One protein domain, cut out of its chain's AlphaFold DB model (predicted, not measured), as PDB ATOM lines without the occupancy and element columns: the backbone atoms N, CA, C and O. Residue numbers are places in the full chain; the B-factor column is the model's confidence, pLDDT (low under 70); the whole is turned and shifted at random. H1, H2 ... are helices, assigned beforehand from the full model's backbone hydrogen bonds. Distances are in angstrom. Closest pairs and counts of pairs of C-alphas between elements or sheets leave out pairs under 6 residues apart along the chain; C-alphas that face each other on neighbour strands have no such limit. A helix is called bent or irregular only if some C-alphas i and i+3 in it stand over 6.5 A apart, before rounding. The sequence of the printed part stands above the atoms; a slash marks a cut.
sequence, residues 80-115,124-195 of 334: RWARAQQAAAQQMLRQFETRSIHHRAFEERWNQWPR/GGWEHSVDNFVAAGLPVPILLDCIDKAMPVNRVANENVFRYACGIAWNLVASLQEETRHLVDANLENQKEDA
ATOM      1  N   ARG A  80     -11.264 -22.015 123.087       53.72
ATOM      2  CA  ARG A  80      -9.882 -22.186 122.603       53.72
ATOM      3  C   ARG A  80      -9.853 -22.304 121.082       53.72
ATOM      4  O   ARG A  80      -9.074 -21.599 120.446       53.72
ATOM      5  N   TRP A  81     -10.732 -23.118 120.498       52.50
ATOM      6  CA  TRP A  81     -10.862 -23.245 119.047       52.50
ATOM      7  C   TRP A  81     -11.311 -21.935 118.401       52.50
ATOM      8  O   TRP A  81     -10.716 -21.507 117.417       52.50
ATOM      9  N   ALA A  82     -12.305 -21.249 118.970       51.84
ATOM     10  CA  ALA A  82     -12.762 -19.956 118.464       51.84
ATOM     11  C   ALA A  82     -11.642 -18.903 118.481       51.84
ATOM     12  O   ALA A  82     -11.445 -18.198 117.491       51.84
ATOM     13  N   ARG A  83     -10.856 -18.839 119.566       57.69
ATOM     14  CA  ARG A  83      -9.676 -17.964 119.663       57.69
ATOM     15  C   ARG A  83      -8.601 -18.340 118.645       57.69
ATOM     16  O   ARG A  83      -8.064 -17.451 117.993       57.69
ATOM     17  N   ALA A  84      -8.314 -19.630 118.467       54.91
ATOM     18  CA  ALA A  84      -7.353 -20.107 117.474       54.91
ATOM     19  C   ALA A  84      -7.806 -19.785 116.040       54.91
ATOM     20  O   ALA A  84      -7.018 -19.284 115.244       54.91
ATOM     21  N   GLN A  85      -9.090 -19.982 115.732       61.78
ATOM     22  CA  GLN A  85      -9.689 -19.634 114.445       61.78
ATOM     23  C   GLN A  85      -9.623 -18.123 114.191       61.78
ATOM     24  O   GLN A  85      -9.296 -17.697 113.085       61.78
ATOM     25  N   GLN A  86      -9.891 -17.302 115.213       70.31
ATOM     26  CA  GLN A  86      -9.778 -15.847 115.124       70.31
ATOM     27  C   GLN A  86      -8.323 -15.407 114.916       70.31
ATOM     28  O   GLN A  86      -8.064 -14.558 114.066       70.31
ATOM     29  N   ALA A  87      -7.369 -16.007 115.633       64.06
ATOM     30  CA  ALA A  87      -5.943 -15.733 115.464       64.06
ATOM     31  C   ALA A  87      -5.447 -16.132 114.063       64.06
ATOM     32  O   ALA A  87      -4.756 -15.349 113.410       64.06
ATOM     33  N   ALA A  88      -5.861 -17.302 113.566       63.47
ATOM     34  CA  ALA A  88      -5.559 -17.760 112.214       63.47
ATOM     35  C   ALA A  88      -6.159 -16.821 111.154       63.47
ATOM     36  O   ALA A  88      -5.461 -16.423 110.223       63.47
ATOM     37  N   ALA A  89      -7.414 -16.391 111.322       67.56
ATOM     38  CA  ALA A  89      -8.055 -15.430 110.426       67.56
ATOM     39  C   ALA A  89      -7.341 -14.065 110.429       67.56
ATOM     40  O   ALA A  89      -7.111 -13.485 109.370       67.56
ATOM     41  N   GLN A  90      -6.928 -13.569 111.599       79.19
ATOM     42  CA  GLN A  90      -6.135 -12.341 111.703       79.19
ATOM     43  C   GLN A  90      -4.763 -12.482 111.036       79.19
ATOM     44  O   GLN A  90      -4.290 -11.543 110.401       79.19
ATOM     45  N   GLN A  91      -4.116 -13.644 111.150       75.88
ATOM     46  CA  GLN A  91      -2.860 -13.911 110.456       75.88
ATOM     47  C   GLN A  91      -3.048 -13.930 108.938       75.88
ATOM     48  O   GLN A  91      -2.245 -13.325 108.231       75.88
ATOM     49  N   MET A  92      -4.115 -14.563 108.441       70.94
ATOM     50  CA  MET A  92      -4.464 -14.539 107.017       70.94
ATOM     51  C   MET A  92      -4.691 -13.106 106.525       70.94
ATOM     52  O   MET A  92      -4.186 -12.745 105.462       70.94
ATOM     53  N   LEU A  93      -5.390 -12.275 107.308       73.50
ATOM     54  CA  LEU A  93      -5.612 -10.868 106.975       73.50
ATOM     55  C   LEU A  93      -4.290 -10.097 106.898       73.50
ATOM     56  O   LEU A  93      -4.035  -9.450 105.888       73.50
ATOM     57  N   ARG A  94      -3.414 -10.239 107.903       76.44
ATOM     58  CA  ARG A  94      -2.085  -9.606 107.888       76.44
ATOM     59  C   ARG A  94      -1.274 -10.026 106.665       76.44
ATOM     60  O   ARG A  94      -0.709  -9.178 105.990       76.44
ATOM     61  N   GLN A  95      -1.252 -11.319 106.337       76.44
ATOM     62  CA  GLN A  95      -0.547 -11.823 105.154       76.44
ATOM     63  C   GLN A  95      -1.113 -11.243 103.851       76.44
ATOM     64  O   GLN A  95      -0.348 -10.881 102.957       76.44
ATOM     65  N   PHE A  96      -2.439 -11.139 103.742       78.56
ATOM     66  CA  PHE A  96      -3.098 -10.521 102.595       78.56
ATOM     67  C   PHE A  96      -2.755  -9.030 102.477       78.56
ATOM     68  O   PHE A  96      -2.370  -8.578 101.399       78.56
ATOM     69  N   GLU A  97      -2.835  -8.281 103.578       82.12
ATOM     70  CA  GLU A  97      -2.496  -6.854 103.628       82.12
ATOM     71  C   GLU A  97      -1.031  -6.614 103.256       82.12
ATOM     72  O   GLU A  97      -0.749  -5.778 102.398       82.12
ATOM     73  N   THR A  98      -0.102  -7.389 103.824       80.06
ATOM     74  CA  THR A  98       1.326  -7.313 103.493       80.06
ATOM     75  C   THR A  98       1.573  -7.564 102.006       80.06
ATOM     76  O   THR A  98       2.242  -6.760 101.358       80.06
ATOM     77  N   ARG A  99       0.989  -8.626 101.428       85.50
ATOM     78  CA  ARG A  99       1.105  -8.904  99.984       85.50
ATOM     79  C   ARG A  99       0.536  -7.763  99.148       85.50
ATOM     80  O   ARG A  99       1.204  -7.294  98.233       85.50
ATOM     81  N   SER A 100      -0.642  -7.254  99.514       88.06
ATOM     82  CA  SER A 100      -1.277  -6.128  98.820       88.06
ATOM     83  C   SER A 100      -0.415  -4.860  98.847       88.06
ATOM     84  O   SER A 100      -0.310  -4.176  97.830       88.06
ATOM     85  N   ILE A 101       0.238  -4.557  99.975       90.38
ATOM     86  CA  ILE A 101       1.175  -3.429 100.094       90.38
ATOM     87  C   ILE A 101       2.379  -3.626  99.169       90.38
ATOM     88  O   ILE A 101       2.757  -2.697  98.458       90.38
ATOM     89  N   HIS A 102       2.966  -4.826  99.146       91.88
ATOM     90  CA  HIS A 102       4.128  -5.120  98.306       91.88
ATOM     91  C   HIS A 102       3.795  -5.034  96.815       91.88
ATOM     92  O   HIS A 102       4.555  -4.440  96.050       91.88
ATOM     93  N   HIS A 103       2.649  -5.586  96.407       94.75
ATOM     94  CA  HIS A 103       2.166  -5.502  95.029       94.75
ATOM     95  C   HIS A 103       1.961  -4.042  94.632       94.75
ATOM     96  O   HIS A 103       2.539  -3.596  93.645       94.75
ATOM     97  N   ARG A 104       1.242  -3.266  95.448       96.00
ATOM     98  CA  ARG A 104       1.004  -1.844  95.180       96.00
ATOM     99  C   ARG A 104       2.306  -1.056  95.037       96.00
ATOM    100  O   ARG A 104       2.460  -0.331  94.064       96.00
ATOM    101  N   ALA A 105       3.255  -1.232  95.957       93.69
ATOM    102  CA  ALA A 105       4.540  -0.535  95.904       93.69
ATOM    103  C   ALA A 105       5.334  -0.872  94.627       93.69
ATOM    104  O   ALA A 105       5.951   0.006  94.020       93.69
ATOM    105  N   PHE A 106       5.295  -2.137  94.198       96.00
ATOM    106  CA  PHE A 106       5.931  -2.578  92.960       96.00
ATOM    107  C   PHE A 106       5.273  -1.960  91.724       96.00
ATOM    108  O   PHE A 106       5.970  -1.412  90.871       96.00
ATOM    109  N   GLU A 107       3.943  -2.006  91.638       95.75
ATOM    110  CA  GLU A 107       3.179  -1.423  90.532       95.75
ATOM    111  C   GLU A 107       3.368   0.099  90.447       95.75
ATOM    112  O   GLU A 107       3.629   0.635  89.369       95.75
ATOM    113  N   GLU A 108       3.305   0.800  91.581       94.50
ATOM    114  CA  GLU A 108       3.555   2.241  91.657       94.50
ATOM    115  C   GLU A 108       4.959   2.589  91.156       94.50
ATOM    116  O   GLU A 108       5.104   3.489  90.325       94.50
ATOM    117  N   ARG A 109       5.996   1.860  91.600       94.88
ATOM    118  CA  ARG A 109       7.370   2.093  91.132       94.88
ATOM    119  C   ARG A 109       7.525   1.784  89.647       94.88
ATOM    120  O   ARG A 109       8.183   2.540  88.935       94.88
ATOM    121  N   TRP A 110       6.912   0.704  89.172       94.50
ATOM    122  CA  TRP A 110       6.940   0.312  87.766       94.50
ATOM    123  C   TRP A 110       6.343   1.399  86.865       94.50
ATOM    124  O   TRP A 110       6.952   1.801  85.872       94.50
ATOM    125  N   ASN A 111       5.187   1.938  87.257       92.19
ATOM    126  CA  ASN A 111       4.460   2.950  86.494       92.19
ATOM    127  C   ASN A 111       5.135   4.333  86.498       92.19
ATOM    128  O   ASN A 111       4.820   5.165  85.647       92.19
ATOM    129  N   GLN A 112       6.093   4.587  87.396       90.00
ATOM    130  CA  GLN A 112       6.886   5.826  87.395       90.00
ATOM    131  C   GLN A 112       7.874   5.919  86.224       90.00
ATOM    132  O   GLN A 112       8.407   7.000  85.971       90.00
ATOM    133  N   TRP A 113       8.120   4.824  85.498       83.31
ATOM    134  CA  TRP A 113       9.093   4.777  84.408       83.31
ATOM    135  C   TRP A 113       8.430   4.640  83.027       83.31
ATOM    136  O   TRP A 113       8.283   3.533  82.505       83.31
ATOM    137  N   PRO A 114       8.082   5.757  82.360       77.44
ATOM    138  CA  PRO A 114       7.736   5.738  80.945       77.44
ATOM    139  C   PRO A 114       9.015   5.651  80.102       77.44
ATOM    140  O   PRO A 114       9.818   6.586  80.046       77.44
ATOM    141  N   ARG A 115       9.218   4.537  79.396       72.25
ATOM    142  CA  ARG A 115      10.391   4.363  78.533       72.25
ATOM    143  C   ARG A 115      10.104   4.929  77.147       72.25
ATOM    144  O   ARG A 115       9.254   4.425  76.421       72.25
ATOM    145  N   GLY A 124       0.706 -10.384  82.787       94.56
ATOM    146  CA  GLY A 124      -0.264 -11.046  83.664       94.56
ATOM    147  C   GLY A 124       0.408 -11.980  84.680       94.56
ATOM    148  O   GLY A 124       1.296 -12.750  84.315       94.56
ATOM    149  N   GLY A 125      -0.025 -11.921  85.943       93.56
ATOM    150  CA  GLY A 125       0.516 -12.748  87.028       93.56
ATOM    151  C   GLY A 125       1.862 -12.272  87.587       93.56
ATOM    152  O   GLY A 125       2.543 -13.037  88.276       93.56
ATOM    153  N   TRP A 126       2.271 -11.031  87.299       95.94
ATOM    154  CA  TRP A 126       3.485 -10.421  87.852       95.94
ATOM    155  C   TRP A 126       3.495 -10.418  89.390       95.94
ATOM    156  O   TRP A 126       4.563 -10.532  89.994       95.94
ATOM    157  N   GLU A 127       2.319 -10.374  90.020       95.56
ATOM    158  CA  GLU A 127       2.117 -10.409  91.471       95.56
ATOM    159  C   GLU A 127       2.772 -11.650  92.087       95.56
ATOM    160  O   GLU A 127       3.432 -11.580  93.123       95.56
ATOM    161  N   HIS A 128       2.672 -12.786  91.390       93.56
ATOM    162  CA  HIS A 128       3.276 -14.038  91.827       93.56
ATOM    163  C   HIS A 128       4.810 -13.975  91.815       93.56
ATOM    164  O   HIS A 128       5.468 -14.593  92.646       93.56
ATOM    165  N   SER A 129       5.399 -13.191  90.905       92.00
ATOM    166  CA  SER A 129       6.852 -12.980  90.887       92.00
ATOM    167  C   SER A 129       7.300 -12.180  92.109       92.00
ATOM    168  O   SER A 129       8.274 -12.558  92.753       92.00
ATOM    169  N   VAL A 130       6.557 -11.129  92.476       90.75
ATOM    170  CA  VAL A 130       6.827 -10.335  93.687       90.75
ATOM    171  C   VAL A 130       6.712 -11.199  94.941       90.75
ATOM    172  O   VAL A 130       7.622 -11.181  95.771       90.75
ATOM    173  N   ASP A 131       5.651 -12.002  95.045       88.00
ATOM    174  CA  ASP A 131       5.470 -12.948  96.151       88.00
ATOM    175  C   ASP A 131       6.658 -13.917  96.265       88.00
ATOM    176  O   ASP A 131       7.168 -14.135  97.362       88.00
ATOM    177  N   ASN A 132       7.144 -14.450  95.139       87.00
ATOM    178  CA  ASN A 132       8.276 -15.378  95.119       87.00
ATOM    179  C   ASN A 132       9.590 -14.724  95.565       87.00
ATOM    180  O   ASN A 132      10.354 -15.352  96.295       87.00
ATOM    181  N   PHE A 133       9.855 -13.470  95.185       86.00
ATOM    182  CA  PHE A 133      11.054 -12.756  95.641       86.00
ATOM    183  C   PHE A 133      11.024 -12.486  97.145       86.00
ATOM    184  O   PHE A 133      12.016 -12.729  97.832       86.00
ATOM    185  N   VAL A 134       9.882 -12.030  97.661       84.38
ATOM    186  CA  VAL A 134       9.705 -11.778  99.098       84.38
ATOM    187  C   VAL A 134       9.804 -13.086  99.883       84.38
ATOM    188  O   VAL A 134      10.481 -13.132 100.907       84.38
ATOM    189  N   ALA A 135       9.202 -14.171  99.385       79.00
ATOM    190  CA  ALA A 135       9.314 -15.500  99.988       79.00
ATOM    191  C   ALA A 135      10.751 -16.049  99.959       79.00
ATOM    192  O   ALA A 135      11.150 -16.764 100.874       79.00
ATOM    193  N   ALA A 136      11.541 -15.687  98.944       76.75
ATOM    194  CA  ALA A 136      12.965 -16.004  98.865       76.75
ATOM    195  C   ALA A 136      13.849 -15.109  99.759       76.75
ATOM    196  O   ALA A 136      15.069 -15.274  99.763       76.75
ATOM    197  N   GLY A 137      13.250 -14.180 100.515       80.12
ATOM    198  CA  GLY A 137      13.927 -13.317 101.480       80.12
ATOM    199  C   GLY A 137      14.392 -11.969 100.926       80.12
ATOM    200  O   GLY A 137      15.045 -11.225 101.653       80.12
ATOM    201  N   LEU A 138      14.068 -11.619  99.675       85.06
ATOM    202  CA  LEU A 138      14.491 -10.344  99.094       85.06
ATOM    203  C   LEU A 138      13.661  -9.179  99.670       85.06
ATOM    204  O   LEU A 138      12.437  -9.162  99.492       85.06
ATOM    205  N   PRO A 139      14.282  -8.167 100.308       87.81
ATOM    206  CA  PRO A 139      13.549  -7.013 100.819       87.81
ATOM    207  C   PRO A 139      12.898  -6.209  99.688       87.81
ATOM    208  O   PRO A 139      13.534  -5.920  98.673       87.81
ATOM    209  N   VAL A 140      11.649  -5.774  99.885       88.69
ATOM    210  CA  VAL A 140      10.886  -5.025  98.868       88.69
ATOM    211  C   VAL A 140      11.625  -3.784  98.355       88.69
ATOM    212  O   VAL A 140      11.687  -3.637  97.139       88.69
ATOM    213  N   PRO A 141      12.260  -2.930  99.186       93.31
ATOM    214  CA  PRO A 141      13.017  -1.784  98.669       93.31
ATOM    215  C   PRO A 141      14.120  -2.178  97.673       93.31
ATOM    216  O   PRO A 141      14.293  -1.523  96.651       93.31
ATOM    217  N   ILE A 142      14.805  -3.299  97.915       92.19
ATOM    218  CA  ILE A 142      15.849  -3.821  97.020       92.19
ATOM    219  C   ILE A 142      15.242  -4.393  95.731       92.19
ATOM    220  O   ILE A 142      15.820  -4.265  94.648       92.19
ATOM    221  N   LEU A 143      14.055  -5.000  95.817       93.00
ATOM    222  CA  LEU A 143      13.300  -5.417  94.637       93.00
ATOM    223  C   LEU A 143      12.892  -4.209  93.773       93.00
ATOM    224  O   LEU A 143      13.002  -4.279  92.550       93.00
ATOM    225  N   LEU A 144      12.472  -3.097  94.383       94.38
ATOM    226  CA  LEU A 144      12.141  -1.865  93.657       94.38
ATOM    227  C   LEU A 144      13.373  -1.275  92.949       94.38
ATOM    228  O   LEU A 144      13.279  -0.900  91.781       94.38
ATOM    229  N   ASP A 145      14.550  -1.315  93.578       94.94
ATOM    230  CA  ASP A 145      15.824  -0.926  92.951       94.94
ATOM    231  C   ASP A 145      16.161  -1.760  91.699       94.94
ATOM    232  O   ASP A 145      16.856  -1.294  90.788       94.94
ATOM    233  N   CYS A 146      15.680  -3.006  91.610       95.56
ATOM    234  CA  CYS A 146      15.863  -3.826  90.409       95.56
ATOM    235  C   CYS A 146      15.105  -3.247  89.208       95.56
ATOM    236  O   CYS A 146      15.606  -3.326  88.082       95.56
ATOM    237  N   ILE A 147      13.937  -2.632  89.439       94.56
ATOM    238  CA  ILE A 147      13.184  -1.903  88.408       94.56
ATOM    239  C   ILE A 147      14.029  -0.726  87.917       94.56
ATOM    240  O   ILE A 147      14.223  -0.562  86.713       94.56
ATOM    241  N   ASP A 148      14.623   0.026  88.841       93.50
ATOM    242  CA  ASP A 148      15.412   1.225  88.536       93.50
ATOM    243  C   ASP A 148      16.688   0.930  87.761       93.50
ATOM    244  O   ASP A 148      17.113   1.715  86.916       93.50
ATOM    245  N   LYS A 149      17.273  -0.243  87.996       93.62
ATOM    246  CA  LYS A 149      18.416  -0.739  87.225       93.62
ATOM    247  C   LYS A 149      18.005  -1.285  85.859       93.62
ATOM    248  O   LYS A 149      18.801  -1.229  84.925       93.62
ATOM    249  N   ALA A 150      16.796  -1.831  85.726       93.19
ATOM    250  CA  ALA A 150      16.316  -2.437  84.487       93.19
ATOM    251  C   ALA A 150      15.770  -1.408  83.486       93.19
ATOM    252  O   ALA A 150      16.053  -1.509  82.290       93.19
ATOM    253  N   MET A 151      15.003  -0.425  83.959       90.12
ATOM    254  CA  MET A 151      14.253   0.515  83.115       90.12
ATOM    255  C   MET A 151      15.126   1.349  82.158       90.12
ATOM    256  O   MET A 151      14.763   1.448  80.982       90.12
ATOM    257  N   PRO A 152      16.295   1.886  82.562       90.25
ATOM    258  CA  PRO A 152      17.151   2.683  81.675       90.25
ATOM    259  C   PRO A 152      17.889   1.869  80.596       90.25
ATOM    260  O   PRO A 152      18.576   2.437  79.742       90.25
ATOM    261  N   VAL A 153      17.815   0.533  80.624       90.00
ATOM    262  CA  VAL A 153      18.644  -0.338  79.779       90.00
ATOM    263  C   VAL A 153      18.086  -0.417  78.355       90.00
ATOM    264  O   VAL A 153      17.316  -1.310  77.997       90.00
ATOM    265  N   ASN A 154      18.563   0.490  77.496       86.44
ATOM    266  CA  ASN A 154      18.070   0.657  76.125       86.44
ATOM    267  C   ASN A 154      18.242  -0.567  75.204       86.44
ATOM    268  O   ASN A 154      17.502  -0.714  74.235       86.44
ATOM    269  N   ARG A 155      19.175  -1.474  75.522       91.44
ATOM    270  CA  ARG A 155      19.419  -2.715  74.759       91.44
ATOM    271  C   ARG A 155      18.359  -3.808  74.962       91.44
ATOM    272  O   ARG A 155      18.340  -4.767  74.202       91.44
ATOM    273  N   VAL A 156      17.516  -3.711  75.993       89.81
ATOM    274  CA  VAL A 156      16.471  -4.711  76.288       89.81
ATOM    275  C   VAL A 156      15.153  -4.246  75.673       89.81
ATOM    276  O   VAL A 156      14.738  -3.125  75.940       89.81
ATOM    277  N   ALA A 157      14.481  -5.074  74.870       89.31
ATOM    278  CA  ALA A 157      13.164  -4.737  74.313       89.31
ATOM    279  C   ALA A 157      12.105  -4.556  75.420       89.31
ATOM    280  O   ALA A 157      12.181  -5.243  76.436       89.31
ATOM    281  N   ASN A 158      11.109  -3.683  75.218       87.81
ATOM    282  CA  ASN A 158      10.100  -3.335  76.237       87.81
ATOM    283  C   ASN A 158       9.391  -4.567  76.833       87.81
ATOM    284  O   ASN A 158       9.293  -4.688  78.050       87.81
ATOM    285  N   GLU A 159       8.999  -5.528  75.996       89.06
ATOM    286  CA  GLU A 159       8.388  -6.805  76.408       89.06
ATOM    287  C   GLU A 159       9.293  -7.691  77.287       89.06
ATOM    288  O   GLU A 159       8.816  -8.551  78.021       89.06
ATOM    289  N   ASN A 160      10.611  -7.476  77.241       93.44
ATOM    290  CA  ASN A 160      11.605  -8.237  77.993       93.44
ATOM    291  C   ASN A 160      12.099  -7.515  79.255       93.44
ATOM    292  O   ASN A 160      12.829  -8.122  80.038       93.44
ATOM    293  N   VAL A 161      11.722  -6.249  79.477       93.31
ATOM    294  CA  VAL A 161      12.211  -5.454  80.620       93.31
ATOM    295  C   VAL A 161      11.817  -6.096  81.945       93.31
ATOM    296  O   VAL A 161      12.658  -6.210  82.832       93.31
ATOM    297  N   PHE A 162      10.583  -6.597  82.057       95.19
ATOM    298  CA  PHE A 162      10.121  -7.273  83.272       95.19
ATOM    299  C   PHE A 162      10.956  -8.520  83.576       95.19
ATOM    300  O   PHE A 162      11.463  -8.688  84.684       95.19
ATOM    301  N   ARG A 163      11.182  -9.361  82.559       95.81
ATOM    302  CA  ARG A 163      12.021 -10.561  82.679       95.81
ATOM    303  C   ARG A 163      13.462 -10.208  83.046       95.81
ATOM    304  O   ARG A 163      14.080 -10.913  83.836       95.81
ATOM    305  N   TYR A 164      13.987  -9.117  82.494       95.56
ATOM    306  CA  TYR A 164      15.323  -8.627  82.816       95.56
ATOM    307  C   TYR A 164      15.421  -8.134  84.268       95.56
ATOM    308  O   TYR A 164      16.342  -8.537  84.973       95.56
ATOM    309  N   ALA A 165      14.446  -7.351  84.745       95.62
ATOM    310  CA  ALA A 165      14.359  -6.920  86.142       95.62
ATOM    311  C   ALA A 165      14.288  -8.118  87.103       95.62
ATOM    312  O   ALA A 165      15.032  -8.174  88.080       95.62
ATOM    313  N   CYS A 166      13.472  -9.125  86.771       96.06
ATOM    314  CA  CYS A 166      13.396 -10.376  87.527       96.06
ATOM    315  C   CYS A 166      14.739 -11.121  87.560       96.06
ATOM    316  O   CYS A 166      15.102 -11.686  88.587       96.06
ATOM    317  N   GLY A 167      15.495 -11.111  86.459       95.44
ATOM    318  CA  GLY A 167      16.839 -11.689  86.414       95.44
ATOM    319  C   GLY A 167      17.819 -10.992  87.364       95.44
ATOM    320  O   GLY A 167      18.591 -11.663  88.042       95.44
ATOM    321  N   ILE A 168      17.757  -9.658  87.465       97.00
ATOM    322  CA  ILE A 168      18.553  -8.893  88.442       97.00
ATOM    323  C   ILE A 168      18.168  -9.303  89.868       97.00
ATOM    324  O   ILE A 168      19.051  -9.589  90.675       97.00
ATOM    325  N   ALA A 169      16.868  -9.380  90.161       94.56
ATOM    326  CA  ALA A 169      16.369  -9.762  91.478       94.56
ATOM    327  C   ALA A 169      16.808 -11.182  91.879       94.56
ATOM    328  O   ALA A 169      17.290 -11.376  92.991       94.56
ATOM    329  N   TRP A 170      16.739 -12.162  90.971       95.69
ATOM    330  CA  TRP A 170      17.211 -13.525  91.252       95.69
ATOM    331  C   TRP A 170      18.717 -13.609  91.506       95.69
ATOM    332  O   TRP A 170      19.140 -14.377  92.366       95.69
ATOM    333  N   ASN A 171      19.527 -12.794  90.826       95.31
ATOM    334  CA  ASN A 171      20.959 -12.720  91.125       95.31
ATOM    335  C   ASN A 171      21.215 -12.168  92.537       95.31
ATOM    336  O   ASN A 171      22.105 -12.656  93.231       95.31
ATOM    337  N   LEU A 172      20.424 -11.186  92.986       87.88
ATOM    338  CA  LEU A 172      20.514 -10.667  94.355       87.88
ATOM    339  C   LEU A 172      20.061 -11.701  95.387       87.88
ATOM    340  O   LEU A 172      20.715 -11.851  96.412       87.88
ATOM    341  N   VAL A 173      18.994 -12.452  95.102       85.19
ATOM    342  CA  VAL A 173      18.564 -13.578  95.945       85.19
ATOM    343  C   VAL A 173      19.676 -14.618  96.073       85.19
ATOM    344  O   VAL A 173      19.966 -15.056  97.180       85.19
ATOM    345  N   ALA A 174      20.331 -14.986  94.969       86.62
ATOM    346  CA  ALA A 174      21.438 -15.939  95.002       86.62
ATOM    347  C   ALA A 174      22.608 -15.430  95.865       86.62
ATOM    348  O   ALA A 174      23.148 -16.190  96.665       86.62
ATOM    349  N   SER A 175      22.950 -14.140  95.759       89.50
ATOM    350  CA  SER A 175      23.971 -13.504  96.607       89.50
ATOM    351  C   SER A 175      23.582 -13.530  98.084       89.50
ATOM    352  O   SER A 175      24.383 -13.924  98.925       89.50
ATOM    353  N   LEU A 176      22.331 -13.174  98.395       82.62
ATOM    354  CA  LEU A 176      21.801 -13.187  99.759       82.62
ATOM    355  C   LEU A 176      21.850 -14.593 100.367       82.62
ATOM    356  O   LEU A 176      22.212 -14.758 101.529       82.62
ATOM    357  N   GLN A 177      21.491 -15.613  99.588       85.19
ATOM    358  CA  GLN A 177      21.521 -17.008 100.030       85.19
ATOM    359  C   GLN A 177      22.950 -17.509 100.271       85.19
ATOM    360  O   GLN A 177      23.176 -18.243 101.231       85.19
ATOM    361  N   GLU A 178      23.913 -17.098  99.444       86.69
ATOM    362  CA  GLU A 178      25.333 -17.390  99.662       86.69
ATOM    363  C   GLU A 178      25.854 -16.740 100.949       86.69
ATOM    364  O   GLU A 178      26.411 -17.424 101.804       86.69
ATOM    365  N   GLU A 179      25.594 -15.446 101.144       82.12
ATOM    366  CA  GLU A 179      25.960 -14.735 102.376       82.12
ATOM    367  C   GLU A 179      25.307 -15.368 103.612       82.12
ATOM    368  O   GLU A 179      25.966 -15.586 104.628       82.12
ATOM    369  N   THR A 180      24.027 -15.739 103.515       78.06
ATOM    370  CA  THR A 180      23.305 -16.420 104.600       78.06
ATOM    371  C   THR A 180      23.955 -17.758 104.947       78.06
ATOM    372  O   THR A 180      24.125 -18.057 106.126       78.06
ATOM    373  N   ARG A 181      24.354 -18.554 103.946       79.50
ATOM    374  CA  ARG A 181      25.067 -19.820 104.167       79.50
ATOM    375  C   ARG A 181      26.382 -19.590 104.908       79.50
ATOM    376  O   ARG A 181      26.608 -20.244 105.917       79.50
ATOM    377  N   HIS A 182      27.183 -18.615 104.480       81.62
ATOM    378  CA  HIS A 182      28.427 -18.274 105.171       81.62
ATOM    379  C   HIS A 182      28.205 -17.860 106.629       81.62
ATOM    380  O   HIS A 182      28.970 -18.269 107.499       81.62
ATOM    381  N   LEU A 183      27.157 -17.082 106.916       75.31
ATOM    382  CA  LEU A 183      26.817 -16.685 108.285       75.31
ATOM    383  C   LEU A 183      26.355 -17.868 109.138       75.31
ATOM    384  O   LEU A 183      26.707 -17.944 110.311       75.31
ATOM    385  N   VAL A 184      25.574 -18.789 108.568       72.44
ATOM    386  CA  VAL A 184      25.156 -20.014 109.263       72.44
ATOM    387  C   VAL A 184      26.369 -20.891 109.566       72.44
ATOM    388  O   VAL A 184      26.520 -21.317 110.706       72.44
ATOM    389  N   ASP A 185      27.256 -21.100 108.594       74.00
ATOM    390  CA  ASP A 185      28.461 -21.916 108.765       74.00
ATOM    391  C   ASP A 185      29.415 -21.300 109.806       74.00
ATOM    392  O   ASP A 185      29.848 -21.990 110.729       74.00
ATOM    393  N   ALA A 186      29.650 -19.985 109.745       68.88
ATOM    394  CA  ALA A 186      30.456 -19.263 110.733       68.88
ATOM    395  C   ALA A 186      29.819 -19.282 112.131       68.88
ATOM    396  O   ALA A 186      30.519 -19.414 113.131       68.88
ATOM    397  N   ASN A 187      28.489 -19.192 112.231       58.12
ATOM    398  CA  ASN A 187      27.792 -19.310 113.511       58.12
ATOM    399  C   ASN A 187      27.853 -20.731 114.074       58.12
ATOM    400  O   ASN A 187      27.908 -20.874 115.287       58.12
ATOM    401  N   LEU A 188      27.869 -21.775 113.242       58.50
ATOM    402  CA  LEU A 188      28.062 -23.156 113.701       58.50
ATOM    403  C   LEU A 188      29.494 -23.400 114.200       58.50
ATOM    404  O   LEU A 188      29.694 -24.187 115.127       58.50
ATOM    405  N   GLU A 189      30.484 -22.733 113.608       56.72
ATOM    406  CA  GLU A 189      31.868 -22.736 114.093       56.72
ATOM    407  C   GLU A 189      31.999 -21.941 115.400       56.72
ATOM    408  O   GLU A 189      32.516 -22.474 116.380       56.72
ATOM    409  N   ASN A 190      31.410 -20.743 115.477       49.19
ATOM    410  CA  ASN A 190      31.389 -19.935 116.696       49.19
ATOM    411  C   ASN A 190      30.574 -20.591 117.817       49.19
ATOM    412  O   ASN A 190      30.991 -20.535 118.959       49.19
ATOM    413  N   GLN A 191      29.466 -21.288 117.537       46.38
ATOM    414  CA  GLN A 191      28.695 -22.034 118.547       46.38
ATOM    415  C   GLN A 191      29.470 -23.224 119.135       46.38
ATOM    416  O   GLN A 191      29.142 -23.674 120.232       46.38
ATOM    417  N   LYS A 192      30.503 -23.732 118.444       46.25
ATOM    418  CA  LYS A 192      31.438 -24.707 119.028       46.25
ATOM    419  C   LYS A 192      32.426 -24.058 120.007       46.25
ATOM    420  O   LYS A 192      32.890 -24.762 120.898       46.25
ATOM    421  N   GLU A 193      32.721 -22.764 119.870       41.00
ATOM    422  CA  GLU A 193      33.592 -21.996 120.781       41.00
ATOM    423  C   GLU A 193      32.804 -21.267 121.897       41.00
ATOM    424  O   GLU A 193      33.248 -21.253 123.041       41.00
ATOM    425  N   ASP A 194      31.588 -20.780 121.618       37.25
ATOM    426  CA  ASP A 194      30.661 -20.081 122.533       37.25
ATOM    427  C   ASP A 194      29.891 -21.025 123.481       37.25
ATOM    428  O   ASP A 194      29.077 -20.576 124.291       37.25
ATOM    429  N   ALA A 195      30.135 -22.339 123.422       43.09
ATOM    430  CA  ALA A 195      29.484 -23.336 124.280       43.09
ATOM    431  C   ALA A 195      29.818 -23.193 125.784       43.09
ATOM    432  O   ALA A 195      29.333 -23.979 126.599       43.09
TER     433      ALA A 195
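Overview. This is residues 80 to 115 and 124 to 195 of the 334 residues of the protein "HNHc domain-containing protein" of Kutzneria albida DSM 43870 (UniProt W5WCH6). Two long helices, H4 and H1, spread as the arms of a wide, flat V, and the short helices H2 and H3 sit between them toward its narrow end, bridging the two. The tips of the arms, residues 80 to 98 and 178 to 195, stick out free. The printed part has 108 residues, with four named helices, H1, H2, H3 and H4 in chain order, and no named strand; the class is all helix. It is loose, with a radius of gyration of the C-alphas of 18.7 A, and spans 54 by 46 by 18 A.

Along the chain. Find C-alpha 158 at (10.100, -3.335, 76.237); from there H4, residues 158 to 193, runs 53.7 A to C-alpha 193 at (33.592, -21.996, 120.781). It is irregular: C-alphas 159 and 162 are 7.1 A apart. H3 is residues 140 to 150 and H2 residues 126 to 135. H1, residues 80 to 111, starts at C-alpha 80, (-9.882, -22.186, 122.603), and is 46.3 A long.

Arrangement. Look first at H4, which with residues 161 to 169 alone touches H3, closest at the C-alphas of Ala 165 and Ala 150, 5.2 A; they form a helical hairpin, opposite ways at 45 degrees. H4 touches H2 at a shallow tilt of 10 degrees, closest at Ala 169 and Phe 133, C-alphas 7.4 A apart. H1 touches H3 at a shallow tilt of 23 degrees, with C-alphas 106 and 144 closest at 6.3 A. H1 touches H2 at a steep tilt of 61 degrees, with C-alphas 103 and 127 closest at 6.1 A. The helix packing is part aligned, part crossed, with both shallow and steep tilts. H1 and H4 are apart. Each O i to N i+4 pair is within hydrogen-bond range in H1 and H2, against 6 of 7 in H3 and 29 of 32 in H4.

Size, cuts and confidence. The farthest C-alphas, of Arg 80 and Arg 155, are 59.4 A apart. Residues 116 to 123 are not printed; C-alphas 115 and 124 stand 19.4 A apart across this cut. The link from H2 to H3 is tight, and that from H3 to H4 is short. The model's pLDDT is under 70 at residues 80 to 85, 87 to 89 and 186 to 195.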